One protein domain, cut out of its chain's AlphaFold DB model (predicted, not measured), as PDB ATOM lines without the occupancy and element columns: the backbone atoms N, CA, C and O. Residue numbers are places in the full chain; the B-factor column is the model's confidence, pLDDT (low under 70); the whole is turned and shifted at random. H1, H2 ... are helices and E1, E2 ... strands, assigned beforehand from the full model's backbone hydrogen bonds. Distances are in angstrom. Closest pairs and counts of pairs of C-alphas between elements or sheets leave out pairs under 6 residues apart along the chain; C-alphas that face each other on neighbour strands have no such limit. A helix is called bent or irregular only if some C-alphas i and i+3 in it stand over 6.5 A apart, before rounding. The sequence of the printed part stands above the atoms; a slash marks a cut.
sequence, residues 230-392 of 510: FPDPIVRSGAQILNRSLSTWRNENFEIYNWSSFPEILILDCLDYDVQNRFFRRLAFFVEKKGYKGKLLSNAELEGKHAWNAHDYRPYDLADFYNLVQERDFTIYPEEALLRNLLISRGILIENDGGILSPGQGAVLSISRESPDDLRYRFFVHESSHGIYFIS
ATOM      1  N   PHE A 230       7.746   7.530 -31.007       70.19
ATOM      2  CA  PHE A 230       8.496   6.939 -32.113       70.19
ATOM      3  C   PHE A 230       8.368   7.835 -33.356       70.19
ATOM      4  O   PHE A 230       7.239   8.132 -33.759       70.19
ATOM      5  N   PRO A 231       9.488   8.278 -33.964       79.50
ATOM      6  CA  PRO A 231       9.465   9.217 -35.076       79.50
ATOM      7  C   PRO A 231       8.559   8.740 -36.211       79.50
ATOM      8  O   PRO A 231       8.620   7.567 -36.588       79.50
ATOM      9  N   ASP A 232       7.782   9.662 -36.790       85.69
ATOM     10  CA  ASP A 232       6.748   9.370 -37.794       85.69
ATOM     11  C   ASP A 232       7.157   8.261 -38.787       85.69
ATOM     12  O   ASP A 232       8.285   8.296 -39.306       85.69
ATOM     13  N   PRO A 233       6.283   7.277 -39.076       92.56
ATOM     14  CA  PRO A 233       6.604   6.182 -39.985       92.56
ATOM     15  C   PRO A 233       7.112   6.668 -41.345       92.56
ATOM     16  O   PRO A 233       6.553   7.575 -41.966       92.56
ATOM     17  N   ILE A 234       8.177   6.046 -41.847       92.56
ATOM     18  CA  ILE A 234       8.799   6.472 -43.102       92.56
ATOM     19  C   ILE A 234       7.925   6.020 -44.279       92.56
ATOM     20  O   ILE A 234       7.798   4.826 -44.530       92.56
ATOM     21  N   VAL A 235       7.393   6.950 -45.078       94.25
ATOM     22  CA  VAL A 235       6.670   6.597 -46.315       94.25
ATOM     23  C   VAL A 235       7.610   5.877 -47.291       94.25
ATOM     24  O   VAL A 235       8.600   6.462 -47.747       94.25
ATOM     25  N   ARG A 236       7.332   4.608 -47.618       92.88
ATOM     26  CA  ARG A 236       8.151   3.777 -48.525       92.88
ATOM     27  C   ARG A 236       7.301   2.788 -49.321       92.88
ATOM     28  O   ARG A 236       6.276   2.312 -48.842       92.88
ATOM     29  N   SER A 237       7.742   2.444 -50.530       91.75
ATOM     30  CA  SER A 237       7.150   1.323 -51.271       91.75
ATOM     31  C   SER A 237       7.619  -0.009 -50.687       91.75
ATOM     32  O   SER A 237       8.718  -0.094 -50.137       91.75
ATOM     33  N   GLY A 238       6.837  -1.081 -50.844       90.06
ATOM     34  CA  GLY A 238       7.206  -2.393 -50.303       90.06
ATOM     35  C   GLY A 238       8.584  -2.897 -50.769       90.06
ATOM     36  O   GLY A 238       9.325  -3.480 -49.982       90.06
ATOM     37  N   ALA A 239       9.009  -2.574 -51.999       89.88
ATOM     38  CA  ALA A 239      10.357  -2.900 -52.472       89.88
ATOM     39  C   ALA A 239      11.445  -2.107 -51.736       89.88
ATOM     40  O   ALA A 239      12.526  -2.637 -51.488       89.88
ATOM     41  N   GLN A 240      11.185  -0.849 -51.371       91.94
ATOM     42  CA  GLN A 240      12.115  -0.052 -50.569       91.94
ATOM     43  C   GLN A 240      12.179  -0.536 -49.116       91.94
ATOM     44  O   GLN A 240      13.246  -0.441 -48.517       91.94
ATOM     45  N   ILE A 241      11.075  -1.057 -48.566       93.25
ATOM     46  CA  ILE A 241      11.029  -1.683 -47.235       93.25
ATOM     47  C   ILE A 241      11.858  -2.972 -47.250       93.25
ATOM     48  O   ILE A 241      12.847  -3.086 -46.526       93.25
ATOM     49  N   LEU A 242      11.535  -3.910 -48.151       91.38
ATOM     50  CA  LEU A 242      12.213  -5.205 -48.229       91.38
ATOM     51  C   LEU A 242      13.731  -5.077 -48.437       91.38
ATOM     52  O   LEU A 242      14.482  -5.824 -47.811       91.38
ATOM     53  N   ASN A 243      14.182  -4.118 -49.252       89.31
ATOM     54  CA  ASN A 243      15.599  -3.907 -49.569       89.31
ATOM     55  C   ASN A 243      16.328  -2.910 -48.638       89.31
ATOM     56  O   ASN A 243      17.481  -2.566 -48.906       89.31
ATOM     57  N   ARG A 244      15.707  -2.401 -47.561       89.06
ATOM     58  CA  ARG A 244      16.361  -1.403 -46.691       89.06
ATOM     59  C   ARG A 244      17.537  -2.011 -45.917       89.06
ATOM     60  O   ARG A 244      17.433  -3.110 -45.374       89.06
ATOM     61  N   SER A 245      18.643  -1.273 -45.790       89.75
ATOM     62  CA  SER A 245      19.760  -1.653 -44.909       89.75
ATOM     63  C   SER A 245      19.418  -1.406 -43.434       89.75
ATOM     64  O   SER A 245      18.955  -0.314 -43.094       89.75
ATOM     65  N   LEU A 246      19.732  -2.369 -42.558       89.19
ATOM     66  CA  LEU A 246      19.643  -2.226 -41.094       89.19
ATOM     67  C   LEU A 246      20.393  -0.986 -40.584       89.19
ATOM     68  O   LEU A 246      19.899  -0.276 -39.720       89.19
ATOM     69  N   SER A 247      21.537  -0.651 -41.191       86.31
ATOM     70  CA  SER A 247      22.343   0.530 -40.838       86.31
ATOM     71  C   SER A 247      21.657   1.880 -41.103       86.31
ATOM     72  O   SER A 247      22.268   2.922 -40.896       86.31
ATOM     73  N   THR A 248      20.438   1.872 -41.646       86.88
ATOM     74  CA  THR A 248      19.624   3.066 -41.917       86.88
ATOM     75  C   THR A 248      18.307   3.063 -41.140       86.88
ATOM     76  O   THR A 248      17.445   3.903 -41.401       86.88
ATOM     77  N   TRP A 249      18.096   2.101 -40.241       90.06
ATOM     78  CA  TRP A 249      16.965   2.118 -39.318       90.06
ATOM     79  C   TRP A 249      17.195   3.144 -38.210       90.06
ATOM     80  O   TRP A 249      18.322   3.340 -37.758       90.06
ATOM     81  N   ARG A 250      16.116   3.796 -37.775       88.50
ATOM     82  CA  ARG A 250      16.127   4.741 -36.648       88.50
ATOM     83  C   ARG A 250      16.137   4.037 -35.287       88.50
ATOM     84  O   ARG A 250      16.454   4.674 -34.289       88.50
ATOM     85  N   ASN A 251      15.834   2.739 -35.248       86.56
ATOM     86  CA  ASN A 251      16.042   1.868 -34.096       86.56
ATOM     87  C   ASN A 251      16.807   0.603 -34.518       86.56
ATOM     88  O   ASN A 251      16.624   0.089 -35.616       86.56
ATOM     89  N   GLU A 252      17.663   0.080 -33.641       87.31
ATOM     90  CA  GLU A 252      18.459  -1.127 -33.919       87.31
ATOM     91  C   GLU A 252      17.631  -2.421 -34.047       87.31
ATOM     92  O   GLU A 252      18.100  -3.379 -34.657       87.31
ATOM     93  N   ASN A 253      16.414  -2.460 -33.493       90.69
ATOM     94  CA  ASN A 253      15.588  -3.664 -33.399       90.69
ATOM     95  C   ASN A 253      14.401  -3.672 -34.386       90.69
ATOM     96  O   ASN A 253      13.917  -4.749 -34.729       90.69
ATOM     97  N   PHE A 254      13.920  -2.514 -34.854       95.06
ATOM     98  CA  PHE A 254      12.827  -2.414 -35.834       95.06
ATOM     99  C   PHE A 254      12.823  -1.068 -36.584       95.06
ATOM    100  O   PHE A 254      13.452  -0.099 -36.167       95.06
ATOM    101  N   GLU A 255      12.068  -0.978 -37.676       95.75
ATOM    102  CA  GLU A 255      11.710   0.290 -38.325       95.75
ATOM    103  C   GLU A 255      10.248   0.246 -38.777       95.75
ATOM    104  O   GLU A 255       9.723  -0.829 -39.081       95.75
ATOM    105  N   ILE A 256       9.590   1.409 -38.815       95.94
ATOM    106  CA  ILE A 256       8.161   1.505 -39.129       95.94
ATOM    107  C   ILE A 256       7.923   2.395 -40.349       95.94
ATOM    108  O   ILE A 256       8.510   3.474 -40.487       95.94
ATOM    109  N   TYR A 257       7.034   1.943 -41.231       96.06
ATOM    110  CA  TYR A 257       6.724   2.579 -42.507       96.06
ATOM    111  C   TYR A 257       5.224   2.761 -42.689       96.06
ATOM    112  O   TYR A 257       4.448   1.881 -42.327       96.06
ATOM    113  N   ASN A 258       4.841   3.842 -43.363       94.69
ATOM    114  CA  ASN A 258       3.570   3.880 -44.079       94.69
ATOM    115  C   ASN A 258       3.825   3.345 -45.490       94.69
ATOM    116  O   ASN A 258       4.773   3.784 -46.161       94.69
ATOM    117  N   TRP A 259       2.997   2.419 -45.965       93.81
ATOM    118  CA  TRP A 259       3.133   1.924 -47.330       93.81
ATOM    119  C   TRP A 259       2.737   3.027 -48.320       93.81
ATOM    120  O   TRP A 259       1.602   3.481 -48.350       93.81
ATOM    121  N   SER A 260       3.664   3.458 -49.179       92.06
ATOM    122  CA  SER A 260       3.447   4.567 -50.126       92.06
ATOM    123  C   SER A 260       2.245   4.401 -51.064       92.06
ATOM    124  O   SER A 260       1.778   5.381 -51.628       92.06
ATOM    125  N   SER A 261       1.811   3.161 -51.286       88.81
ATOM    126  CA  SER A 261       0.687   2.799 -52.154       88.81
ATOM    127  C   SER A 261      -0.662   2.803 -51.432       88.81
ATOM    128  O   SER A 261      -1.688   2.969 -52.079       88.81
ATOM    129  N   PHE A 262      -0.634   2.608 -50.114       93.50
ATOM    130  CA  PHE A 262      -1.786   2.469 -49.227       93.50
ATOM    131  C   PHE A 262      -1.392   3.094 -47.876       93.50
ATOM    132  O   PHE A 262      -0.969   2.369 -46.972       93.50
ATOM    133  N   PRO A 263      -1.388   4.438 -47.761       91.69
ATOM    134  CA  PRO A 263      -0.790   5.143 -46.622       91.69
ATOM    135  C   PRO A 263      -1.426   4.830 -45.261       91.69
ATOM    136  O   PRO A 263      -0.811   5.103 -44.233       91.69
ATOM    137  N   GLU A 264      -2.628   4.255 -45.265       93.00
ATOM    138  CA  GLU A 264      -3.376   3.763 -44.107       93.00
ATOM    139  C   GLU A 264      -2.847   2.406 -43.590       93.00
ATOM    140  O   GLU A 264      -3.244   1.949 -42.518       93.00
ATOM    141  N   ILE A 265      -1.961   1.742 -44.342       96.88
ATOM    142  CA  ILE A 265      -1.309   0.489 -43.951       96.88
ATOM    143  C   ILE A 265       0.059   0.798 -43.337       96.88
ATOM    144  O   ILE A 265       1.011   1.205 -44.019       96.88
ATOM    145  N   LEU A 266       0.151   0.553 -42.033       97.25
ATOM    146  CA  LEU A 266       1.372   0.618 -41.244       97.25
ATOM    147  C   LEU A 266       2.134  -0.710 -41.349       97.25
ATOM    148  O   LEU A 266       1.541  -1.778 -41.223       97.25
ATOM    149  N   ILE A 267       3.450  -0.662 -41.542       97.81
ATOM    150  CA  ILE A 267       4.303  -1.852 -41.659       97.81
ATOM    151  C   ILE A 267       5.449  -1.758 -40.655       97.81
ATOM    152  O   ILE A 267       6.247  -0.822 -40.724       97.81
ATOM    153  N   LEU A 268       5.561  -2.749 -39.769       97.62
ATOM    154  CA  LEU A 268       6.701  -2.938 -38.873       97.62
ATOM    155  C   LEU A 268       7.662  -3.976 -39.472       97.62
ATOM    156  O   LEU A 268       7.296  -5.130 -39.694       97.62
ATOM    157  N   ASP A 269       8.904  -3.571 -39.725       97.62
ATOM    158  CA  ASP A 269       9.989  -4.460 -40.152       97.62
ATOM    159  C   ASP A 269      10.882  -4.728 -38.937       97.62
ATOM    160  O   ASP A 269      11.586  -3.834 -38.467       97.62
ATOM    161  N   CYS A 270      10.794  -5.935 -38.383       96.88
ATOM    162  CA  CYS A 270      11.475  -6.348 -37.159       96.88
ATOM    163  C   CYS A 270      12.801  -7.054 -37.471       96.88
ATOM    164  O   CYS A 270      12.912  -7.794 -38.451       96.88
ATOM    165  N   LEU A 271      13.813  -6.857 -36.624       95.81
ATOM    166  CA  LEU A 271      15.123  -7.505 -36.754       95.81
ATOM    167  C   LEU A 271      15.011  -9.038 -36.729       95.81
ATOM    168  O   LEU A 271      15.634  -9.714 -37.544       95.81
ATOM    169  N   ASP A 272      14.205  -9.561 -35.809       93.94
ATOM    170  CA  ASP A 272      14.026 -10.986 -35.548       93.94
ATOM    171  C   ASP A 272      12.618 -11.292 -34.997       93.94
ATOM    172  O   ASP A 272      11.802 -10.384 -34.777       93.94
ATOM    173  N   TYR A 273      12.307 -12.580 -34.798       92.88
ATOM    174  CA  TYR A 273      11.021 -12.982 -34.220       92.88
ATOM    175  C   TYR A 273      10.874 -12.591 -32.745       92.88
ATOM    176  O   TYR A 273       9.746 -12.419 -32.287       92.88
ATOM    177  N   ASP A 274      11.957 -12.430 -31.980       91.06
ATOM    178  CA  ASP A 274      11.872 -12.032 -30.570       91.06
ATOM    179  C   ASP A 274      11.435 -10.568 -30.427       91.06
ATOM    180  O   ASP A 274      10.691 -10.241 -29.501       91.06
ATOM    181  N   VAL A 275      11.829  -9.681 -31.347       91.81
ATOM    182  CA  VAL A 275      11.288  -8.315 -31.455       91.81
ATOM    183  C   VAL A 275       9.825  -8.350 -31.882       91.81
ATOM    184  O   VAL A 275       8.982  -7.770 -31.201       91.81
ATOM    185  N   GLN A 276       9.502  -9.068 -32.959       94.81
ATOM    186  CA  GLN A 276       8.134  -9.157 -33.480       94.81
ATOM    187  C   GLN A 276       7.148  -9.710 -32.434       94.81
ATOM    188  O   GLN A 276       6.054  -9.174 -32.252       94.81
ATOM    189  N   ASN A 277       7.560 -10.727 -31.670       93.19
ATOM    190  CA  ASN A 277       6.758 -11.323 -30.602       93.19
ATOM    191  C   ASN A 277       6.445 -10.343 -29.457       93.19
ATOM    192  O   ASN A 277       5.396 -10.493 -28.832       93.19
ATOM    193  N   ARG A 278       7.302  -9.351 -29.164       92.06
ATOM    194  CA  ARG A 278       7.013  -8.352 -28.113       92.06
ATOM    195  C   ARG A 278       5.918  -7.367 -28.514       92.06
ATOM    196  O   ARG A 278       5.241  -6.868 -27.627       92.06
ATOM    197  N   PHE A 279       5.693  -7.165 -29.813       94.81
ATOM    198  CA  PHE A 279       4.545  -6.419 -30.337       94.81
ATOM    199  C   PHE A 279       3.292  -7.296 -30.497       94.81
ATOM    200  O   PHE A 279       2.211  -6.913 -30.064       94.81
ATOM    201  N   PHE A 280       3.419  -8.464 -31.141       96.44
ATOM    202  CA  PHE A 280       2.264  -9.145 -31.747       96.44
ATOM    203  C   PHE A 280       1.917 -10.517 -31.161       96.44
ATOM    204  O   PHE A 280       0.870 -11.073 -31.497       96.44
ATOM    205  N   ARG A 281       2.728 -11.093 -30.261       94.56
ATOM    206  CA  ARG A 281       2.451 -12.448 -29.746       94.56
ATOM    207  C   ARG A 281       1.137 -12.524 -28.975       94.56
ATOM    208  O   ARG A 281       0.396 -13.482 -29.161       94.56
ATOM    209  N   ARG A 282       0.828 -11.550 -28.112       95.81
ATOM    210  CA  ARG A 282      -0.433 -11.561 -27.350       95.81
ATOM    211  C   ARG A 282      -1.632 -11.330 -28.264       95.81
ATOM    212  O   ARG A 282      -2.613 -12.055 -28.129       95.81
ATOM    213  N   LEU A 283      -1.508 -10.407 -29.221       95.62
ATOM    214  CA  LEU A 283      -2.504 -10.150 -30.266       95.62
ATOM    215  C   LEU A 283      -2.833 -11.422 -31.061       95.62
ATOM    216  O   LEU A 283      -3.995 -11.806 -31.108       95.62
ATOM    217  N   ALA A 284      -1.836 -12.163 -31.553       92.25
ATOM    218  CA  ALA A 284      -2.080 -13.409 -32.286       92.25
ATOM    219  C   ALA A 284      -2.863 -14.449 -31.470       92.25
ATOM    220  O   ALA A 284      -3.752 -15.130 -31.986       92.25
ATOM    221  N   PHE A 285      -2.570 -14.566 -30.171       92.25
ATOM    222  CA  PHE A 285      -3.329 -15.446 -29.280       92.25
ATOM    223  C   PHE A 285      -4.735 -14.907 -28.964       92.25
ATOM    224  O   PHE A 285      -5.660 -15.702 -28.810       92.25
ATOM    225  N   PHE A 286      -4.913 -13.588 -28.908       94.06
ATOM    226  CA  PHE A 286      -6.192 -12.929 -28.650       94.06
ATOM    227  C   PHE A 286      -7.145 -12.937 -29.859       94.06
ATOM    228  O   PHE A 286      -8.355 -13.055 -29.663       94.06
ATOM    229  N   VAL A 287      -6.630 -12.830 -31.086       89.06
ATOM    230  CA  VAL A 287      -7.438 -12.717 -32.314       89.06
ATOM    231  C   VAL A 287      -7.625 -14.073 -33.001       89.06
ATOM    232  O   VAL A 287      -8.753 -14.458 -33.313       89.06
ATOM    233  N   GLU A 288      -6.538 -14.823 -33.208       78.75
ATOM    234  CA  GLU A 288      -6.495 -15.893 -34.218       78.75
ATOM    235  C   GLU A 288      -6.325 -17.304 -33.634       78.75
ATOM    236  O   GLU A 288      -6.912 -18.264 -34.139       78.75
ATOM    237  N   LYS A 289      -5.500 -17.485 -32.588       79.56
ATOM    238  CA  LYS A 289      -5.162 -18.840 -32.115       79.56
ATOM    239  C   LYS A 289      -6.373 -19.527 -31.475       79.56
ATOM    240  O   LYS A 289      -6.877 -19.131 -30.418       79.56
ATOM    241  N   LYS A 290      -6.779 -20.648 -32.077       74.94
ATOM    242  CA  LYS A 290      -7.874 -21.506 -31.608       74.94
ATOM    243  C   LYS A 290      -7.747 -21.847 -30.118       74.94
ATOM    244  O   LYS A 290      -6.705 -22.297 -29.646       74.94
ATOM    245  N   GLY A 291      -8.832 -21.628 -29.373       81.56
ATOM    246  CA  GLY A 291      -8.902 -21.831 -27.918       81.56
ATOM    247  C   GLY A 291      -8.441 -20.640 -27.062       81.56
ATOM    248  O   GLY A 291      -8.701 -20.643 -25.853       81.56
ATOM    249  N   TYR A 292      -7.830 -19.614 -27.662       85.56
ATOM    250  CA  TYR A 292      -7.328 -18.420 -26.972       85.56
ATOM    251  C   TYR A 292      -8.058 -17.117 -27.336       85.56
ATOM    252  O   TYR A 292      -7.985 -16.174 -26.551       85.56
ATOM    253  N   LYS A 293      -8.829 -17.100 -28.436       86.94
ATOM    254  CA  LYS A 293      -9.618 -15.943 -28.896       86.94
ATOM    255  C   LYS A 293     -10.355 -15.228 -27.749       86.94
ATOM    256  O   LYS A 293     -11.027 -15.873 -26.937       86.94
ATOM    257  N   GLY A 294     -10.197 -13.907 -27.664       90.88
ATOM    258  CA  GLY A 294     -10.779 -13.055 -26.621       90.88
ATOM    259  C   GLY A 294     -10.080 -13.094 -25.249       90.88
ATOM    260  O   GLY A 294     -10.602 -12.521 -24.292       90.88
ATOM    261  N   LYS A 295      -8.930 -13.773 -25.098       93.38
ATOM    262  CA  LYS A 295      -8.214 -13.892 -23.811       93.38
ATOM    263  C   LYS A 295      -6.879 -13.155 -23.827       93.38
ATOM    264  O   LYS A 295      -6.014 -13.438 -24.651       93.38
ATOM    265  N   LEU A 296      -6.672 -12.289 -22.836       95.19
ATOM    266  CA  LEU A 296      -5.346 -11.776 -22.503       95.19
ATOM    267  C   LEU A 296      -4.575 -12.852 -21.731       95.19
ATOM    268  O   LEU A 296      -4.969 -13.228 -20.628       95.19
ATOM    269  N   LEU A 297      -3.494 -13.351 -22.328       93.69
ATOM    270  CA  LEU A 297      -2.496 -14.191 -21.662       93.69
ATOM    271  C   LEU A 297      -1.412 -13.301 -21.052       93.69
ATOM    272  O   LEU A 297      -1.032 -12.305 -21.666       93.69
ATOM    273  N   SER A 298      -0.889 -13.653 -19.882       90.88
ATOM    274  CA  SER A 298       0.224 -12.947 -19.230       90.88
ATOM    275  C   SER A 298       1.581 -13.217 -19.895       90.88
ATOM    276  O   SER A 298       1.738 -14.145 -20.688       90.88
ATOM    277  N   ASN A 299       2.603 -12.427 -19.549       86.06
ATOM    278  CA  ASN A 299       3.966 -12.611 -20.073       86.06
ATOM    279  C   ASN A 299       4.544 -13.997 -19.738       86.06
ATOM    280  O   ASN A 299       5.195 -14.598 -20.588       86.06
ATOM    281  N   ALA A 300       4.252 -14.524 -18.543       86.88
ATOM    282  CA  ALA A 300       4.650 -15.871 -18.133       86.88
ATOM    283  C   ALA A 300       3.887 -16.964 -18.905       86.88
ATOM    284  O   ALA A 300       4.469 -17.970 -19.298       86.88
ATOM    285  N   GLU A 301       2.596 -16.768 -19.189       90.88
ATOM    286  CA  GLU A 301       1.825 -17.709 -20.016       90.88
ATOM    287  C   GLU A 301       2.251 -17.699 -21.488       90.88
ATOM    288  O   GLU A 301       2.077 -18.706 -22.172       90.88
ATOM    289  N   LEU A 302       2.798 -16.589 -21.986       87.62
ATOM    290  CA  LEU A 302       3.357 -16.475 -23.336       87.62
ATOM    291  C   LEU A 302       4.811 -16.956 -23.449       87.62
ATOM    292  O   LEU A 302       5.327 -17.062 -24.566       87.62
ATOM    293  N   GLU A 303       5.485 -17.251 -22.337       83.50
ATOM    294  CA  GLU A 303       6.877 -17.688 -22.351       83.50
ATOM    295  C   GLU A 303       7.035 -19.012 -23.119       83.50
ATOM    296  O   GLU A 303       6.258 -19.957 -22.970       83.50
ATOM    297  N   GLY A 304       8.021 -19.064 -24.020       78.56
ATOM    298  CA  GLY A 304       8.253 -20.214 -24.897       78.56
ATOM    299  C   GLY A 304       7.152 -20.494 -25.934       78.56
ATOM    300  O   GLY A 304       7.282 -21.458 -26.690       78.56
ATOM    301  N   LYS A 305       6.085 -19.684 -26.015       83.81
ATOM    302  CA  LYS A 305       5.067 -19.805 -27.068       83.81
ATOM    303  C   LYS A 305       5.513 -19.077 -28.333       83.81
ATOM    304  O   LYS A 305       5.888 -17.904 -28.286       83.81
ATOM    305  N   HIS A 306       5.411 -19.776 -29.464       79.62
ATOM    306  CA  HIS A 306       5.537 -19.186 -30.798       79.62
ATOM    307  C   HIS A 306       4.176 -18.693 -31.293       79.62
ATOM    308  O   HIS A 306       3.158 -19.350 -31.056       79.62
ATOM    309  N   ALA A 307       4.159 -17.550 -31.973       83.81
ATOM    310  CA  ALA A 307       2.960 -16.972 -32.566       83.81
ATOM    311  C   ALA A 307       2.833 -17.386 -34.042       83.81
ATOM    312  O   ALA A 307       2.580 -18.560 -34.342       83.81
ATOM    313  N   TRP A 308       3.011 -16.432 -34.948       84.75
ATOM    314  CA  TRP A 308       3.190 -16.629 -36.381       84.75
ATOM    315  C   TRP A 308       4.530 -16.006 -36.797       84.75
ATOM    316  O   TRP A 308       5.276 -15.508 -35.956       84.75
ATOM    317  N   ASN A 309       4.883 -16.101 -38.078       90.00
ATOM    318  CA  ASN A 309       6.156 -15.572 -38.598       90.00
ATOM    319  C   ASN A 309       6.002 -14.172 -39.233       90.00
ATOM    320  O   ASN A 309       6.974 -13.547 -39.660       90.00
ATOM    321  N   ALA A 310       4.761 -13.730 -39.352       93.25
ATOM    322  CA  ALA A 310       4.291 -12.466 -39.874       93.25
ATOM    323  C   ALA A 310       2.889 -12.254 -39.284       93.25
ATOM    324  O   ALA A 310       2.321 -13.203 -38.734       93.25
ATOM    325  N   HIS A 311       2.399 -11.019 -39.291       95.62
ATOM    326  CA  HIS A 311       1.113 -10.690 -38.681       95.62
ATOM    327  C   HIS A 311       0.428  -9.545 -39.414       95.62
ATOM    328  O   HIS A 311       1.100  -8.588 -39.810       95.62
ATOM    329  N   ASP A 312      -0.896  -9.578 -39.423       96.25
ATOM    330  CA  ASP A 312      -1.801  -8.545 -39.896       96.25
ATOM    331  C   ASP A 312      -2.908  -8.287 -38.854       96.25
ATOM    332  O   ASP A 312      -3.462  -9.213 -38.273       96.25
ATOM    333  N   TYR A 313      -3.255  -7.021 -38.600       96.62
ATOM    334  CA  TYR A 313      -4.382  -6.675 -37.726       96.62
ATOM    335  C   TYR A 313      -5.205  -5.508 -38.273       96.62
ATOM    336  O   TYR A 313      -4.676  -4.463 -38.671       96.62
ATOM    337  N   ARG A 314      -6.530  -5.686 -38.238       95.62
ATOM    338  CA  ARG A 314      -7.541  -4.672 -38.575       95.62
ATOM    339  C   ARG A 314      -7.958  -3.850 -37.338       95.62
ATOM    340  O   ARG A 314      -7.881  -4.357 -36.219       95.62
ATOM    341  N   PRO A 315      -8.481  -2.621 -37.519       97.06
ATOM    342  CA  PRO A 315      -8.863  -1.712 -36.433       97.06
ATOM    343  C   PRO A 315      -9.766  -2.303 -35.345       97.06
ATOM    344  O   PRO A 315      -9.599  -1.976 -34.175       97.06
ATOM    345  N   TYR A 316     -10.716  -3.167 -35.717       95.69
ATOM    346  CA  TYR A 316     -11.689  -3.754 -34.789       95.69
ATOM    347  C   TYR A 316     -11.020  -4.640 -33.733       95.69
ATOM    348  O   TYR A 316     -11.201  -4.412 -32.541       95.69
ATOM    349  N   ASP A 317     -10.187  -5.591 -34.161       95.88
ATOM    350  CA  ASP A 317      -9.566  -6.547 -33.237       95.88
ATOM    351  C   ASP A 317      -8.519  -5.859 -32.337       95.88
ATOM    352  O   ASP A 317      -8.335  -6.237 -31.181       95.88
ATOM    353  N   LEU A 318      -7.873  -4.800 -32.847       97.94
ATOM    354  CA  LEU A 318      -6.972  -3.930 -32.084       97.94
ATOM    355  C   LEU A 318      -7.727  -3.119 -31.020       97.94
ATOM    356  O   LEU A 318      -7.262  -3.024 -29.884       97.94
ATOM    357  N   ALA A 319      -8.885  -2.546 -31.368       98.00
ATOM    358  CA  ALA A 319      -9.719  -1.806 -30.424       98.00
ATOM    359  C   ALA A 319     -10.211  -2.727 -29.298       98.00
ATOM    360  O   ALA A 319     -10.047  -2.391 -28.126       98.00
ATOM    361  N   ASP A 320     -10.728  -3.910 -29.638       97.62
ATOM    362  CA  ASP A 320     -11.181  -4.910 -28.664       97.62
ATOM    363  C   ASP A 320     -10.043  -5.363 -27.732       97.62
ATOM    364  O   ASP A 320     -10.236  -5.452 -26.518       97.62
ATOM    365  N   PHE A 321      -8.837  -5.585 -28.272       98.12
ATOM    366  CA  PHE A 321      -7.655  -5.938 -27.481       98.12
ATOM    367  C   PHE A 321      -7.286  -4.848 -26.468       98.12
ATOM    368  O   PHE A 321      -7.201  -5.124 -25.270       98.12
ATOM    369  N   TYR A 322      -7.075  -3.609 -26.923       98.06
ATOM    370  CA  TYR A 322      -6.610  -2.536 -26.041       98.06
ATOM    371  C   TYR A 322      -7.693  -2.047 -25.070       98.06
ATOM    372  O   TYR A 322      -7.365  -1.703 -23.934       98.06
ATOM    373  N   ASN A 323      -8.974  -2.088 -25.455       97.94
ATOM    374  CA  ASN A 323     -10.079  -1.843 -24.526       97.94
ATOM    375  C   ASN A 323     -10.107  -2.891 -23.409       97.94
ATOM    376  O   ASN A 323     -10.253  -2.525 -22.247       97.94
ATOM    377  N   LEU A 324      -9.911  -4.179 -23.724       97.50
ATOM    378  CA  LEU A 324      -9.875  -5.237 -22.710       97.50
ATOM    379  C   LEU A 324      -8.638  -5.144 -21.803       97.50
ATOM    380  O   LEU A 324      -8.713  -5.482 -20.621       97.50
ATOM    381  N   VAL A 325      -7.502  -4.688 -22.344       96.44
ATOM    382  CA  VAL A 325      -6.296  -4.375 -21.561       96.44
ATOM    383  C   VAL A 325      -6.600  -3.278 -20.538       96.44
ATOM    384  O   VAL A 325      -6.296  -3.446 -19.360       96.44
ATOM    385  N   GLN A 326      -7.260  -2.202 -20.967       94.38
ATOM    386  CA  GLN A 326      -7.626  -1.066 -20.122       94.38
ATOM    387  C   GLN A 326      -8.726  -1.405 -19.100       94.38
ATOM    388  O   GLN A 326      -8.605  -1.037 -17.936       94.38
ATOM    389  N   GLU A 327      -9.761  -2.158 -19.491       95.12
ATOM    390  CA  GLU A 327     -10.840  -2.632 -18.603       95.12
ATOM    391  C   GLU A 327     -10.295  -3.433 -17.408       95.12
ATOM    392  O   GLU A 327     -10.855  -3.395 -16.311       95.12
ATOM    393  N   ARG A 328      -9.203  -4.174 -17.626       94.50
ATOM    394  CA  ARG A 328      -8.626  -5.113 -16.655       94.50
ATOM    395  C   ARG A 328      -7.365  -4.615 -15.959       94.50
ATOM    396  O   ARG A 328      -6.795  -5.396 -15.199       94.50
ATOM    397  N   ASP A 329      -6.928  -3.385 -16.236       90.62
ATOM    398  CA  ASP A 329      -5.636  -2.844 -15.782       90.62
ATOM    399  C   ASP A 329      -4.471  -3.820 -16.076       90.62
ATOM    400  O   ASP A 329      -3.671  -4.207 -15.220       90.62
ATOM    401  N   PHE A 330      -4.456  -4.356 -17.302       92.19
ATOM    402  CA  PHE A 330      -3.616  -5.495 -17.661       92.19
ATOM    403  C   PHE A 330      -2.208  -5.059 -18.080       92.19
ATOM    404  O   PHE A 330      -2.031  -4.320 -19.046       92.19
ATOM    405  N   THR A 331      -1.177  -5.585 -17.417       89.19
ATOM    406  CA  THR A 331       0.218  -5.277 -17.762       89.19
ATOM    407  C   THR A 331       0.607  -5.831 -19.140       89.19
ATOM    408  O   THR A 331       0.665  -7.046 -19.345       89.19
ATOM    409  N   ILE A 332       0.936  -4.927 -20.064       88.56
ATOM    410  CA  ILE A 332       1.445  -5.210 -21.415       88.56
ATOM    411  C   ILE A 332       2.946  -4.880 -21.538       88.56
ATOM    412  O   ILE A 332       3.537  -4.279 -20.641       88.56
ATOM    413  N   TYR A 333       3.585  -5.299 -22.632       86.31
ATOM    414  CA  TYR A 333       4.963  -4.923 -22.966       86.31
ATOM    415  C   TYR A 333       5.060  -3.444 -23.391       86.31
ATOM    416  O   TYR A 333       4.100  -2.908 -23.953       86.31
ATOM    417  N   PRO A 334       6.229  -2.791 -23.223       84.94
ATOM    418  CA  PRO A 334       6.477  -1.454 -23.766       84.94
ATOM    419  C   PRO A 334       6.229  -1.370 -25.278       84.94
ATOM    420  O   PRO A 334       5.666  -0.393 -25.758       84.94
ATOM    421  N   GLU A 335       6.572  -2.417 -26.032       90.38
ATOM    422  CA  GLU A 335       6.288  -2.513 -27.467       90.38
ATOM    423  C   GLU A 335       4.780  -2.546 -27.793       90.38
ATOM    424  O   GLU A 335       4.339  -1.886 -28.735       90.38
ATOM    425  N   GLU A 336       3.962  -3.240 -26.996       95.00
ATOM    426  CA  GLU A 336       2.496  -3.230 -27.143       95.00
ATOM    427  C   GLU A 336       1.909  -1.843 -26.828       95.00
ATOM    428  O   GLU A 336       0.973  -1.411 -27.505       95.00
ATOM    429  N   ALA A 337       2.463  -1.119 -25.851       90.81
ATOM    430  CA  ALA A 337       2.057   0.252 -25.529       90.81
ATOM    431  C   ALA A 337       2.480   1.253 -26.623       90.81
ATOM    432  O   ALA A 337       1.681   2.088 -27.051       90.81
ATOM    433  N   LEU A 338       3.702   1.120 -27.150       90.75
ATOM    434  CA  LEU A 338       4.185   1.902 -28.288       90.75
ATOM    435  C   LEU A 338       3.284   1.708 -29.518       90.75
ATOM    436  O   LEU A 338       2.921   2.682 -30.182       90.75
ATOM    437  N   LEU A 339       2.886   0.464 -29.801       95.25
ATOM    438  CA  LEU A 339       1.961   0.156 -30.887       95.25
ATOM    439  C   LEU A 339       0.597   0.833 -30.683       95.25
ATOM    440  O   LEU A 339       0.117   1.462 -31.624       95.25
ATOM    441  N   ARG A 340       0.012   0.804 -29.472       95.38
ATOM    442  CA  ARG A 340      -1.245   1.518 -29.145       95.38
ATOM    443  C   ARG A 340      -1.158   2.993 -29.537       95.38
ATOM    444  O   ARG A 340      -1.990   3.487 -30.295       95.38
ATOM    445  N   ASN A 341      -0.122   3.676 -29.054       92.31
ATOM    446  CA  ASN A 341       0.064   5.113 -29.256       92.31
ATOM    447  C   ASN A 341       0.269   5.445 -30.740       92.31
ATOM    448  O   ASN A 341      -0.287   6.417 -31.255       92.31
ATOM    449  N   LEU A 342       1.008   4.599 -31.461       92.56
ATOM    450  CA  LEU A 342       1.213   4.761 -32.892       92.56
ATOM    451  C   LEU A 342      -0.087   4.569 -33.688       92.56
ATOM    452  O   LEU A 342      -0.392   5.413 -34.534       92.56
ATOM    453  N   LEU A 343      -0.871   3.528 -33.390       95.75
ATOM    454  CA  LEU A 343      -2.168   3.256 -34.020       95.75
ATOM    455  C   LEU A 343      -3.155   4.419 -33.836       95.75
ATOM    456  O   LEU A 343      -3.832   4.793 -34.795       95.75
ATOM    457  N   ILE A 344      -3.192   5.024 -32.642       94.75
ATOM    458  CA  ILE A 344      -3.989   6.227 -32.358       94.75
ATOM    459  C   ILE A 344      -3.472   7.412 -33.184       94.75
ATOM    460  O   ILE A 344      -4.237   8.043 -33.909       94.75
ATOM    461  N   SER A 345      -2.157   7.672 -33.172       91.50
ATOM    462  CA  SER A 345      -1.564   8.792 -33.926       91.50
ATOM    463  C   SER A 345      -1.766   8.705 -35.446       91.50
ATOM    464  O   SER A 345      -1.677   9.718 -36.135       91.50
ATOM    465  N   ARG A 346      -1.989   7.497 -35.986       91.94
ATOM    466  CA  ARG A 346      -2.266   7.260 -37.412       91.94
ATOM    467  C   ARG A 346      -3.762   7.196 -37.744       91.94
ATOM    468  O   ARG A 346      -4.095   7.037 -38.912       91.94
ATOM    469  N   GLY A 347      -4.657   7.306 -36.759       94.50
ATOM    470  CA  GLY A 347      -6.103   7.170 -36.970       94.50
ATOM    471  C   GLY A 347      -6.560   5.747 -37.311       94.50
ATOM    472  O   GLY A 347      -7.679   5.569 -37.792       94.50
ATOM    473  N   ILE A 348      -5.721   4.734 -37.055       96.88
ATOM    474  CA  ILE A 348      -6.088   3.310 -37.149       96.88
ATOM    475  C   ILE A 348      -6.943   2.928 -35.930       96.88
ATOM    476  O   ILE A 348      -7.864   2.120 -36.038       96.88
ATOM    477  N   LEU A 349      -6.697   3.577 -34.790       97.94
ATOM    478  CA  LEU A 349      -7.588   3.617 -33.633       97.94
ATOM    479  C   LEU A 349      -8.011   5.064 -33.361       97.94
ATOM    480  O   LEU A 349      -7.240   5.993 -33.590       97.94
ATOM    481  N   ILE A 350      -9.232   5.249 -32.865       97.56
ATOM    482  CA  ILE A 350      -9.781   6.549 -32.470       97.56
ATOM    483  C   ILE A 350     -10.149   6.471 -30.989       97.56
ATOM    484  O   ILE A 350     -11.055   5.729 -30.607       97.56
ATOM    485  N   GLU A 351      -9.435   7.227 -30.163       95.62
ATOM    486  CA  GLU A 351      -9.690   7.371 -28.729       95.62
ATOM    487  C   GLU A 351     -10.736   8.470 -28.489       95.62
ATOM    488  O   GLU A 351     -10.686   9.527 -29.122       95.62
ATOM    489  N   ASN A 352     -11.706   8.218 -27.608       93.56
ATOM    490  CA  ASN A 352     -12.693   9.220 -27.196       93.56
ATOM    491  C   ASN A 352     -12.325   9.881 -25.854       93.56
ATOM    492  O   ASN A 352     -11.410   9.438 -25.167       93.56
ATOM    493  N   ASP A 353     -13.085  10.902 -25.442       83.88
ATOM    494  CA  ASP A 353     -12.861  11.653 -24.189       83.88
ATOM    495  C   ASP A 353     -12.861  10.784 -22.909       83.88
ATOM    496  O   ASP A 353     -12.418  11.232 -21.853       83.88
ATOM    497  N   GLY A 354     -13.381   9.551 -22.974       84.06
ATOM    498  CA  GLY A 354     -13.358   8.565 -21.889       84.06
ATOM    499  C   GLY A 354     -12.210   7.552 -21.976       84.06
ATOM    500  O   GLY A 354     -12.221   6.575 -21.230       84.06
ATOM    501  N   GLY A 355     -11.267   7.731 -22.905       88.12
ATOM    502  CA  GLY A 355     -10.165   6.803 -23.165       88.12
ATOM    503  C   GLY A 355     -10.591   5.479 -23.808       88.12
ATOM    504  O   GLY A 355      -9.793   4.550 -23.846       88.12
ATOM    505  N   ILE A 356     -11.839   5.343 -24.272       95.25
ATOM    506  CA  ILE A 356     -12.298   4.123 -24.951       95.25
ATOM    507  C   ILE A 356     -11.876   4.208 -26.415       95.25
ATOM    508  O   ILE A 356     -12.123   5.212 -27.092       95.25
ATOM    509  N   LEU A 357     -11.265   3.135 -26.907       97.69
ATOM    510  CA  LEU A 357     -10.781   3.028 -28.273       97.69
ATOM    511  C   LEU A 357     -11.878   2.492 -29.186       97.69
ATOM    512  O   LEU A 357     -12.599   1.549 -28.863       97.69
ATOM    513  N   SER A 358     -11.980   3.090 -30.362       97.62
ATOM    514  CA  SER A 358     -12.880   2.682 -31.430       97.62
ATOM    515  C   SER A 358     -12.088   2.428 -32.719       97.62
ATOM    516  O   SER A 358     -11.013   3.011 -32.902       97.62
ATOM    517  N   PRO A 359     -12.567   1.536 -33.602       97.50
ATOM    518  CA  PRO A 359     -11.897   1.242 -34.862       97.50
ATOM    519  C   PRO A 359     -11.879   2.478 -35.766       97.50
ATOM    520  O   PRO A 359     -12.927   3.036 -36.089       97.50
ATOM    521  N   GLY A 360     -10.681   2.888 -36.179       96.44
ATOM    522  CA  GLY A 360     -10.469   3.901 -37.205       96.44
ATOM    523  C   GLY A 360     -10.321   3.284 -38.599       96.44
ATOM    524  O   GLY A 360     -10.968   2.287 -38.924       96.44
ATOM    525  N   GLN A 361      -9.454   3.867 -39.429       94.12
ATOM    526  CA  GLN A 361      -9.184   3.398 -40.790       94.12
ATOM    527  C   GLN A 361      -7.716   2.992 -40.944       94.12
ATOM    528  O   GLN A 361      -6.819   3.745 -40.582       94.12
ATOM    529  N   GLY A 362      -7.477   1.814 -41.524       96.19
ATOM    530  CA  GLY A 362      -6.137   1.328 -41.839       96.19
ATOM    531  C   GLY A 362      -5.931  -0.141 -41.505       96.19
ATOM    532  O   GLY A 362      -6.890  -0.889 -41.324       96.19
ATOM    533  N   ALA A 363      -4.665  -0.536 -41.426       97.31
ATOM    534  CA  ALA A 363      -4.216  -1.845 -40.961       97.31
ATOM    535  C   ALA A 363      -2.794  -1.734 -40.394       97.31
ATOM    536  O   ALA A 363      -2.050  -0.825 -40.768       97.31
ATOM    537  N   VAL A 364      -2.392  -2.681 -39.548       97.81
ATOM    538  CA  VAL A 364      -0.980  -2.871 -39.187       97.81
ATOM    539  C   VAL A 364      -0.503  -4.245 -39.626       97.81
ATOM    540  O   VAL A 364      -1.177  -5.240 -39.388       97.81
ATOM    541  N   LEU A 365       0.662  -4.280 -40.265       97.88
ATOM    542  CA  LEU A 365       1.338  -5.480 -40.737       97.88
ATOM    543  C   LEU A 365       2.712  -5.595 -40.071       97.88
ATOM    544  O   LEU A 365       3.334  -4.580 -39.737       97.88
ATOM    545  N   SER A 366       3.243  -6.809 -39.947       97.56
ATOM    546  CA  SER A 366       4.624  -7.016 -39.515       97.56
ATOM    547  C   SER A 366       5.331  -8.165 -40.220       97.56
ATOM    548  O   SER A 366       4.748  -9.208 -40.509       97.56
ATOM    549  N   ILE A 367       6.630  -7.977 -40.438       96.88
ATOM    550  CA  ILE A 367       7.544  -8.975 -40.998       96.88
ATOM    551  C   ILE A 367       8.853  -9.008 -40.201       96.88
ATOM    552  O   ILE A 367       9.288  -7.993 -39.663       96.88
ATOM    553  N   SER A 368       9.507 -10.169 -40.162       96.19
ATOM    554  CA  SER A 368      10.796 -10.375 -39.486       96.19
ATOM    555  C   SER A 368      11.926 -10.630 -40.485       96.19
ATOM    556  O   SER A 368      11.753 -11.365 -41.462       96.19
ATOM    557  N   ARG A 369      13.111 -10.058 -40.230       94.62
ATOM    558  CA  ARG A 369      14.343 -10.297 -41.008       94.62
ATOM    559  C   ARG A 369      15.079 -11.586 -40.642       94.62
ATOM    560  O   ARG A 369      16.048 -11.928 -41.314       94.62
ATOM    561  N   GLU A 370      14.594 -12.332 -39.653       94.44
ATOM    562  CA  GLU A 370      15.044 -13.704 -39.377       94.44
ATOM    563  C   GLU A 370      14.517 -14.707 -40.425       94.44
ATOM    564  O   GLU A 370      15.111 -15.765 -40.642       94.44
ATOM    565  N   SER A 371      13.432 -14.371 -41.135       92.25
ATOM    566  CA  SER A 371      13.011 -15.121 -42.324       92.25
ATOM    567  C   SER A 371      14.036 -14.988 -43.463       92.25
ATOM    568  O   SER A 371      14.407 -13.864 -43.802       92.25
ATOM    569  N   PRO A 372      14.413 -16.093 -44.145       93.00
ATOM    570  CA  PRO A 372      15.131 -16.038 -45.420       93.00
ATOM    571  C   PRO A 372      14.423 -15.142 -46.442       93.00
ATOM    572  O   PRO A 372      13.194 -15.084 -46.453       93.00
ATOM    573  N   ASP A 373      15.176 -14.484 -47.327       90.44
ATOM    574  CA  ASP A 373      14.646 -13.440 -48.221       90.44
ATOM    575  C   ASP A 373      13.425 -13.879 -49.053       90.44
ATOM    576  O   ASP A 373      12.477 -13.108 -49.200       90.44
ATOM    577  N   ASP A 374      13.394 -15.120 -49.556       90.00
ATOM    578  CA  ASP A 374      12.265 -15.657 -50.333       90.00
ATOM    579  C   ASP A 374      11.007 -15.889 -49.475       90.00
ATOM    580  O   ASP A 374       9.877 -15.703 -49.935       90.00
ATOM    581  N   LEU A 375      11.205 -16.282 -48.215       91.69
ATOM    582  CA  LEU A 375      10.144 -16.481 -47.236       91.69
ATOM    583  C   LEU A 375       9.606 -15.130 -46.755       91.69
ATOM    584  O   LEU A 375       8.394 -14.934 -46.758       91.69
ATOM    585  N   ARG A 376      10.498 -14.187 -46.429       94.06
ATOM    586  CA  ARG A 376      10.163 -12.818 -46.015       94.06
ATOM    587  C   ARG A 376       9.423 -12.055 -47.111       94.06
ATOM    588  O   ARG A 376       8.445 -11.379 -46.819       94.06
ATOM    589  N   TYR A 377       9.851 -12.196 -48.366       94.25
ATOM    590  CA  TYR A 377       9.143 -11.648 -49.524       94.25
ATOM    591  C   TYR A 377       7.718 -12.210 -49.621       94.25
ATOM    592  O   TYR A 377       6.767 -11.447 -49.766       94.25
ATOM    593  N   ARG A 378       7.557 -13.538 -49.507       94.25
ATOM    594  CA  ARG A 378       6.238 -14.187 -49.579       94.25
ATOM    595  C   ARG A 378       5.321 -13.751 -48.435       94.25
ATOM    596  O   ARG A 378       4.176 -13.421 -48.712       94.25
ATOM    597  N   PHE A 379       5.826 -13.703 -47.200       95.38
ATOM    598  CA  PHE A 379       5.076 -13.168 -46.061       95.38
ATOM    599  C   PHE A 379       4.678 -11.711 -46.295       95.38
ATOM    600  O   PHE A 379       3.509 -11.391 -46.184       95.38
ATOM    601  N   PHE A 380       5.588 -10.842 -46.748       95.69
ATOM    602  CA  PHE A 380       5.222  -9.454 -47.042       95.69
ATOM    603  C   PHE A 380       4.051  -9.350 -48.032       95.69
ATOM    604  O   PHE A 380       3.153  -8.542 -47.812       95.69
ATOM    605  N   VAL A 381       4.032 -10.143 -49.112       96.12
ATOM    606  CA  VAL A 381       2.910 -10.135 -50.074       96.12
ATOM    607  C   VAL A 381       1.630 -10.721 -49.458       96.12
ATOM    608  O   VAL A 381       0.550 -10.194 -49.719       96.12
ATOM    609  N   HIS A 382       1.741 -11.755 -48.621       97.31
ATOM    610  CA  HIS A 382       0.632 -12.337 -47.857       97.31
ATOM    611  C   HIS A 382      -0.009 -11.291 -46.925       97.31
ATOM    612  O   HIS A 382      -1.148 -10.890 -47.162       97.31
ATOM    613  N   GLU A 383       0.765 -10.721 -45.993       97.00
ATOM    614  CA  GLU A 383       0.307  -9.673 -45.065       97.00
ATOM    615  C   GLU A 383      -0.247  -8.452 -45.813       97.00
ATOM    616  O   GLU A 383      -1.280  -7.890 -45.460       97.00
ATOM    617  N   SER A 384       0.411  -8.040 -46.903       96.50
ATOM    618  CA  SER A 384      -0.063  -6.918 -47.724       96.50
ATOM    619  C   SER A 384      -1.420  -7.193 -48.373       96.50
ATOM    620  O   SER A 384      -2.183  -6.255 -48.602       96.50
ATOM    621  N   SER A 385      -1.738  -8.458 -48.664       97.12
ATOM    622  CA  SER A 385      -3.043  -8.861 -49.200       97.12
ATOM    623  C   SER A 385      -4.132  -8.716 -48.137       97.12
ATOM    624  O   SER A 385      -5.195  -8.168 -48.427       97.12
ATOM    625  N   HIS A 386      -3.848  -9.110 -46.890       97.56
ATOM    626  CA  HIS A 386      -4.723  -8.837 -45.746       97.56
ATOM    627  C   HIS A 386      -4.901  -7.337 -45.489       97.56
ATOM    628  O   HIS A 386      -6.026  -6.864 -45.356       97.56
ATOM    629  N   GLY A 387      -3.820  -6.553 -45.516       96.94
ATOM    630  CA  GLY A 387      -3.890  -5.100 -45.349       96.94
ATOM    631  C   GLY A 387      -4.830  -4.431 -46.361       96.94
ATOM    632  O   GLY A 387      -5.684  -3.634 -45.972       96.94
ATOM    633  N   ILE A 388      -4.744  -4.811 -47.642       96.44
ATOM    634  CA  ILE A 388      -5.654  -4.331 -48.700       96.44
ATOM    635  C   ILE A 388      -7.102  -4.790 -48.441       96.44
ATOM    636  O   ILE A 388      -8.035  -3.992 -48.574       96.44
ATOM    637  N   TYR A 389      -7.297  -6.048 -48.026       97.44
ATOM    638  CA  TYR A 389      -8.596  -6.588 -47.605       97.44
ATOM    639  C   TYR A 389      -9.186  -5.816 -46.414       97.44
ATOM    640  O   TYR A 389     -10.387  -5.566 -46.374       97.44
ATOM    641  N   PHE A 390      -8.380  -5.329 -45.474       96.25
ATOM    642  CA  PHE A 390      -8.873  -4.541 -44.342       96.25
ATOM    643  C   PHE A 390      -9.276  -3.107 -44.709       96.25
ATOM    644  O   PHE A 390     -10.264  -2.607 -44.162       96.25
ATOM    645  N   ILE A 391      -8.608  -2.466 -45.672       95.25
ATOM    646  CA  ILE A 391      -8.902  -1.064 -46.024       95.25
ATOM    647  C   ILE A 391      -9.945  -0.875 -47.137       95.25
ATOM    648  O   ILE A 391     -10.633   0.143 -47.129       95.25
ATOM    649  N   SER A 392     -10.118  -1.823 -48.071       95.62
ATOM    650  CA  SER A 392     -11.099  -1.690 -49.165       95.62
ATOM    651  C   SER A 392     -12.323  -2.573 -48.955       95.62
ATOM    652  O   SER A 392     -12.260  -3.798 -49.042       95.62
TER     653      SER A 392
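This is residues 230 to 392 of the 510 residues of an uncharacterized protein of Oceanispirochaeta sp. M1 (UniProt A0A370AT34). A twisted sheet of four strands, E1, E2, E6 and E3, forms the core, with the long helix H5 laid along one face and H2 slanting over the other, in three layers, that is, helices on both faces of a sheet. H3 and H4 each touch H2 and only graze this sheet, H3 with its residues 315 to 318 and H4 with its residues 339 to 343, and the small hairpin E4 and E5 packs on H3. The printed part has 163 residues, with five named helices and six named strands in the order H1 E1 E2 H2 E3 H3 H4 E4 E5 E6 H5; the class is mixed, helices and strands. The large sheet is mixed, in the order E1 E2 E6 E3. The whole is compact, with a radius of gyration of the C-alphas of 15.0 A and spans of 41 by 36 by 28 A.

Begin at C-alpha 238, at (7.206, -2.393, -50.303), where H1 runs to residue 242. Next come E1, residues 254 to 259, and E2, residues 262 to 270, which is 20.0 A long and bends by 68 degrees at residue 265. H2, residues 273 to 287, covers 18.6 A and is irregular: C-alphas 279 and 282 are 7.8 A apart. Go on to E3, residues 310 to 313, H3, residues 315 to 327 and 18.0 A long, and H4, residues 334 to 345 and 16.5 A long. E4, residues 349 to 351, E5, residues 357 to 359, and E6, residues 363 to 368, follow. H5, residues 373 to 391, runs 26.7 A to C-alpha 391 at (-8.902, -1.064, -46.024).

In the hairpin E1 and E2, look for N 257 and O 267, 2.9 A apart. E2 and E6 are parallel, with N 365 and O 266 at 2.8 A; E6 and E3 are antiparallel, with N 313 and O 364 at 2.8 A. H5 lies over E6 at a height over the sheet of 7.9 A, along the strands; its closest C-alphas to E6 are Gly 387 and Ala 363, 5.5 A. H1 is on the same face, over E2. H2 is on the opposite face, slantwise to the strands, at 39 degrees to E6 on the local plane. Residues 283 to 287 of H2 touch H3, about perpendicular at 89 degrees, closest at C-alphas 287 and 317, 6.6 A. Residues 278 to 280 touch H4, closest at C-alphas 279 and 336, 5.0 A. In the hairpin E4 and E5, N 358 and O 350 are 2.8 A apart; the closest C-alphas of H3 and E5 are 315 and 359, 4.5 A. Every O i to N i+4 pair is within hydrogen-bond range in H1, H3, H4 and H5, and 7 of 11 in H2.

The C-alphas farthest apart are those of Asp 353 and Asp 374, 45.4 A. The printed part has no cut; the links H1 to E1 and H2 to E3 are long. No printed residue is under 70 in pLDDT.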